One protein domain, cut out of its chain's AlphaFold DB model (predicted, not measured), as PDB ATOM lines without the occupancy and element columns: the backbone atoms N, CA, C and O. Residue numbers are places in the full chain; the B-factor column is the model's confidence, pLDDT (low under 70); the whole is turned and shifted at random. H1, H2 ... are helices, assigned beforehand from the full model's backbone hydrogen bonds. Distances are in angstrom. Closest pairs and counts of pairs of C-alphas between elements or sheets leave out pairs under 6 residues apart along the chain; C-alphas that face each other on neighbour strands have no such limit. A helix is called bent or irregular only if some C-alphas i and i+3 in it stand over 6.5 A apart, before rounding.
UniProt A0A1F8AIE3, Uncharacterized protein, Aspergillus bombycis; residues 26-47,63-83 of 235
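This is residues 26 to 47 and 63 to 83 of the 235 residues of an uncharacterized protein of Aspergillus bombycis (UniProt A0A1F8AIE3). Two helices of similar length, H1 and H2, make a loose, wide V, coming nearest each other toward their last residues, at Cys 41 and Ile 78, with their first residues spread far apart. Both outer arms stick out: residues 26 to 36 of H1 and residues 63 to 69 of H2 stand free. The printed part has 43 residues, with two named helices in the order H1, H2 and no named strand, and its class is all helix. It is loose, with a radius of gyration of the C-alphas of 12.1 A, and elongated, with spans of 37 by 21 by 15 A.

Begin with H1, residues 26 to 44, then go across the cut to H2, residues 63 to 82. They are close but not clearly touching, with 1 pair of C-alphas within 8 A: those of Cys 41 and Ile 78, the closest, 7.8 A apart. Their lines stand at a steep tilt of 61 degrees and they run opposite ways; their centres are 16.8 A apart. In both H1 and H2 every O i to N i+4 pair is within hydrogen-bond range.

Find C-alpha 26 at (134.396, 141.092, 242.677); from there H1 runs 27.0 A to C-alpha 44 at (150.698, 158.148, 229.453). Look next at C-alpha 63 at (169.757, 149.789, 233.636), where H2 begins; it runs 28.0 A to C-alpha 82 at (144.631, 157.035, 243.683). Neither helix is bent.

The two C-alphas farthest apart are those of Thr 26 and Thr 63, at 37.5 A. The link from H1 to H2 is across the cut: residues 48 to 62 are not printed, and C-alphas 47 and 63 are 15.8 A apart. In the B-factor column of this model the mean pLDDT of the printed part is 76.4; look for values under 70 at residues 45 to 47, residue 77 and residues 79 to 80.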
ATOM      1  N   THR A  26     134.025 139.691 242.403       85.50
ATOM      2  CA  THR A  26     134.396 141.092 242.677       85.50
ATOM      3  C   THR A  26     135.895 141.331 242.474       85.50
ATOM      4  O   THR A  26     136.288 142.389 241.993       85.50
ATOM      5  N   LEU A  27     136.725 140.320 242.758       85.81
ATOM      6  CA  LEU A  27     138.164 140.333 242.494       85.81
ATOM      7  C   LEU A  27     138.491 140.436 240.995       85.81
ATOM      8  O   LEU A  27     139.399 141.179 240.647       85.81
ATOM      9  N   ASP A  28     137.742 139.768 240.112       86.12
ATOM     10  CA  ASP A  28     137.936 139.845 238.653       86.12
ATOM     11  C   ASP A  28     137.611 141.248 238.107       86.12
ATOM     12  O   ASP A  28     138.345 141.799 237.286       86.12
ATOM     13  N   ILE A  29     136.565 141.885 238.647       89.25
ATOM     14  CA  ILE A  29     136.193 143.270 238.321       89.25
ATOM     15  C   ILE A  29     137.275 144.250 238.796       89.25
ATOM     16  O   ILE A  29     137.707 145.113 238.030       89.25
ATOM     17  N   VAL A  30     137.746 144.106 240.040       89.25
ATOM     18  CA  VAL A  30     138.826 144.938 240.599       89.25
ATOM     19  C   VAL A  30     140.138 144.719 239.844       89.25
ATOM     20  O   VAL A  30     140.848 145.683 239.579       89.25
ATOM     21  N   TRP A  31     140.442 143.486 239.436       89.56
ATOM     22  CA  TRP A  31     141.624 143.159 238.638       89.56
ATOM     23  C   TRP A  31     141.549 143.741 237.221       89.56
ATOM     24  O   TRP A  31     142.513 144.345 236.745       89.56
ATOM     25  N   SER A  32     140.389 143.648 236.570       91.00
ATOM     26  CA  SER A  32     140.134 144.252 235.257       91.00
ATOM     27  C   SER A  32     140.246 145.781 235.303       91.00
ATOM     28  O   SER A  32     140.944 146.376 234.486       91.00
ATOM     29  N   CYS A  33     139.626 146.422 236.299       86.44
ATOM     30  CA  CYS A  33     139.689 147.873 236.494       86.44
ATOM     31  C   CYS A  33     141.102 148.349 236.888       86.44
ATOM     32  O   CYS A  33     141.638 149.296 236.314       86.44
ATOM     33  N   GLY A  34     141.755 147.651 237.821       86.69
ATOM     34  CA  GLY A  34     143.116 147.962 238.252       86.69
ATOM     35  C   GLY A  34     144.132 147.820 237.120       86.69
ATOM     36  O   GLY A  34     144.969 148.699 236.938       86.69
ATOM     37  N   SER A  35     144.035 146.759 236.314       87.62
ATOM     38  CA  SER A  35     144.954 146.538 235.193       87.62
ATOM     39  C   SER A  35     144.785 147.566 234.069       87.62
ATOM     40  O   SER A  35     145.802 148.058 233.580       87.62
ATOM     41  N   ILE A  36     143.558 147.975 233.711       90.00
ATOM     42  CA  ILE A  36     143.365 149.040 232.708       90.00
ATOM     43  C   ILE A  36     143.825 150.413 233.221       90.00
ATOM     44  O   ILE A  36     144.410 151.171 232.451       90.00
ATOM     45  N   LEU A  37     143.647 150.719 234.515       84.56
ATOM     46  CA  LEU A  37     144.179 151.942 235.134       84.56
ATOM     47  C   LEU A  37     145.715 151.951 235.158       84.56
ATOM     48  O   LEU A  37     146.335 152.947 234.789       84.56
ATOM     49  N   ILE A  38     146.344 150.837 235.544       80.31
ATOM     50  CA  ILE A  38     147.807 150.694 235.538       80.31
ATOM     51  C   ILE A  38     148.353 150.824 234.111       80.31
ATOM     52  O   ILE A  38     149.336 151.534 233.902       80.31
ATOM     53  N   LEU A  39     147.714 150.180 233.129       81.81
ATOM     54  CA  LEU A  39     148.147 150.216 231.734       81.81
ATOM     55  C   LEU A  39     147.968 151.606 231.111       81.81
ATOM     56  O   LEU A  39     148.889 152.090 230.457       81.81
ATOM     57  N   SER A  40     146.837 152.281 231.346       76.31
ATOM     58  CA  SER A  40     146.613 153.639 230.834       76.31
ATOM     59  C   SER A  40     147.619 154.633 231.419       76.31
ATOM     60  O   SER A  40     148.199 155.432 230.682       76.31
ATOM     61  N   CYS A  41     147.928 154.517 232.714       73.62
ATOM     62  CA  CYS A  41     148.962 155.327 233.351       73.62
ATOM     63  C   CYS A  41     150.359 155.003 232.825       73.62
ATOM     64  O   CYS A  41     151.124 155.927 232.572       73.62
ATOM     65  N   TRP A  42     150.684 153.726 232.606       73.81
ATOM     66  CA  TRP A  42     151.951 153.307 232.000       73.81
ATOM     67  C   TRP A  42     152.126 153.866 230.580       73.81
ATOM     68  O   TRP A  42     153.208 154.333 230.236       73.81
ATOM     69  N   SER A  43     151.063 153.877 229.769       73.06
ATOM     70  CA  SER A  43     151.085 154.446 228.415       73.06
ATOM     71  C   SER A  43     151.216 155.971 228.394       73.06
ATOM     72  O   SER A  43     151.889 156.503 227.516       73.06
ATOM     73  N   ILE A  44     150.599 156.681 229.346       72.06
ATOM     74  CA  ILE A  44     150.698 158.148 229.453       72.06
ATOM     75  C   ILE A  44     152.047 158.561 230.068       72.06
ATOM     76  O   ILE A  44     152.644 159.556 229.655       72.06
ATOM     77  N   PHE A  45     152.584 157.773 231.006       63.75
ATOM     78  CA  PHE A  45     153.908 157.989 231.590       63.75
ATOM     79  C   PHE A  45     155.029 157.412 230.732       63.75
ATOM     80  O   PHE A  45     155.772 156.517 231.135       63.75
ATOM     81  N   HIS A  46     155.246 158.074 229.597       60.00
ATOM     82  CA  HIS A  46     156.544 158.114 228.936       60.00
ATOM     83  C   HIS A  46     157.284 159.412 229.333       60.00
ATOM     84  O   HIS A  46     157.280 160.376 228.562       60.00
ATOM     85  N   PRO A  47     157.897 159.501 230.539       55.00
ATOM     86  CA  PRO A  47     158.616 160.696 230.980       55.00
ATOM     87  C   PRO A  47     159.826 160.964 230.074       55.00
ATOM     88  O   PRO A  47     160.916 160.425 230.270       55.00
ATOM     89  N   THR A  63     171.141 150.184 233.955       70.94
ATOM     90  CA  THR A  63     169.757 149.789 233.636       70.94
ATOM     91  C   THR A  63     168.914 149.630 234.901       70.94
ATOM     92  O   THR A  63     167.848 150.227 234.990       70.94
ATOM     93  N   ARG A  64     169.416 148.921 235.925       76.50
ATOM     94  CA  ARG A  64     168.733 148.804 237.227       76.50
ATOM     95  C   ARG A  64     168.521 150.153 237.916       76.50
ATOM     96  O   ARG A  64     167.457 150.362 238.488       76.50
ATOM     97  N   ARG A  65     169.502 151.061 237.872       70.81
ATOM     98  CA  ARG A  65     169.405 152.379 238.522       70.81
ATOM     99  C   ARG A  65     168.387 153.280 237.827       70.81
ATOM    100  O   ARG A  65     167.559 153.871 238.508       70.81
ATOM    101  N   ASN A  66     168.391 153.317 236.494       71.94
ATOM    102  CA  ASN A  66     167.360 154.015 235.726       71.94
ATOM    103  C   ASN A  66     165.980 153.405 235.984       71.94
ATOM    104  O   ASN A  66     165.059 154.134 236.327       71.94
ATOM    105  N   LEU A  67     165.846 152.078 235.918       72.88
ATOM    106  CA  LEU A  67     164.586 151.379 236.182       72.88
ATOM    107  C   LEU A  67     164.045 151.670 237.594       72.88
ATOM    108  O   LEU A  67     162.853 151.907 237.749       72.88
ATOM    109  N   PHE A  68     164.911 151.734 238.611       76.19
ATOM    110  CA  PHE A  68     164.531 152.136 239.968       76.19
ATOM    111  C   PHE A  68     164.046 153.595 240.034       76.19
ATOM    112  O   PHE A  68     163.015 153.866 240.643       76.19
ATOM    113  N   LEU A  69     164.731 154.528 239.361       72.50
ATOM    114  CA  LEU A  69     164.304 155.931 239.268       72.50
ATOM    115  C   LEU A  69     162.969 156.080 238.512       72.50
ATOM    116  O   LEU A  69     162.119 156.866 238.929       72.50
ATOM    117  N   PHE A  70     162.750 155.302 237.445       72.38
ATOM    118  CA  PHE A  70     161.469 155.240 236.736       72.38
ATOM    119  C   PHE A  70     160.358 154.679 237.631       72.38
ATOM    120  O   PHE A  70     159.308 155.307 237.734       72.38
ATOM    121  N   PHE A  71     160.588 153.570 238.344       73.00
ATOM    122  CA  PHE A  71     159.605 153.021 239.286       73.00
ATOM    123  C   PHE A  71     159.315 153.959 240.461       73.00
ATOM    124  O   PHE A  71     158.169 154.045 240.892       73.00
ATOM    125  N   GLN A  72     160.305 154.704 240.962       77.50
ATOM    126  CA  GLN A  72     160.082 155.687 242.022       77.50
ATOM    127  C   GLN A  72     159.204 156.851 241.540       77.50
ATOM    128  O   GLN A  72     158.281 157.240 242.257       77.50
ATOM    129  N   LYS A  73     159.422 157.350 240.315       70.81
ATOM    130  CA  LYS A  73     158.539 158.342 239.676       70.81
ATOM    131  C   LYS A  73     157.138 157.774 239.419       70.81
ATOM    132  O   LYS A  73     156.155 158.398 239.802       70.81
ATOM    133  N   LEU A  74     157.041 156.566 238.862       73.19
ATOM    134  CA  LEU A  74     155.769 155.881 238.611       73.19
ATOM    135  C   LEU A  74     154.973 155.651 239.906       73.19
ATOM    136  O   LEU A  74     153.761 155.829 239.917       73.19
ATOM    137  N   ARG A  75     155.640 155.321 241.019       75.56
ATOM    138  CA  ARG A  75     154.992 155.169 242.328       75.56
ATOM    139  C   ARG A  75     154.349 156.476 242.794       75.56
ATOM    140  O   ARG A  75     153.201 156.445 243.217       75.56
ATOM    141  N   TRP A  76     155.050 157.608 242.688       72.81
ATOM    142  CA  TRP A  76     154.490 158.930 243.009       72.81
ATOM    143  C   TRP A  76     153.266 159.270 242.153       72.81
ATOM    144  O   TRP A  76     152.274 159.782 242.663       72.81
ATOM    145  N   VAL A  77     153.313 158.927 240.869       69.00
ATOM    146  CA  VAL A  77     152.214 159.129 239.916       69.00
ATOM    147  C   VAL A  77     151.005 158.264 240.253       69.00
ATOM    148  O   VAL A  77     149.887 158.765 240.266       69.00
ATOM    149  N   ILE A  78     151.213 156.989 240.589       72.81
ATOM    150  CA  ILE A  78     150.142 156.094 241.044       72.81
ATOM    151  C   ILE A  78     149.539 156.609 242.360       72.81
ATOM    152  O   ILE A  78     148.323 156.581 242.520       72.81
ATOM    153  N   THR A  79     150.347 157.155 243.276       69.56
ATOM    154  CA  THR A  79     149.838 157.825 244.487       69.56
ATOM    155  C   THR A  79     148.956 159.038 244.157       69.56
ATOM    156  O   THR A  79     147.955 159.244 244.835       69.56
ATOM    157  N   ILE A  80     149.265 159.800 243.101       67.81
ATOM    158  CA  ILE A  80     148.419 160.907 242.615       67.81
ATOM    159  C   ILE A  80     147.153 160.383 241.908       67.81
ATOM    160  O   ILE A  80     146.080 160.946 242.092       67.81
ATOM    161  N   LEU A  81     147.237 159.279 241.158       71.81
ATOM    162  CA  LEU A  81     146.087 158.650 240.493       71.81
ATOM    163  C   LEU A  81     145.047 158.118 241.490       71.81
ATOM    164  O   LEU A  81     143.849 158.220 241.247       71.81
ATOM    165  N   VAL A  82     145.502 157.546 242.609       72.31
ATOM    166  CA  VAL A  82     144.631 157.035 243.683       72.31
ATOM    167  C   VAL A  82     143.876 158.168 244.393       72.31
ATOM    168  O   VAL A  82     142.827 157.924 244.983       72.31
ATOM    169  N   ALA A  83     144.370 159.406 244.309       73.50
ATOM    170  CA  ALA A  83     143.743 160.582 244.899       73.50
ATOM    171  C   ALA A  83     143.770 161.774 243.914       73.50
ATOM    172  O   ALA A  83     144.556 162.705 244.109       73.50
TER     173      ALA A  83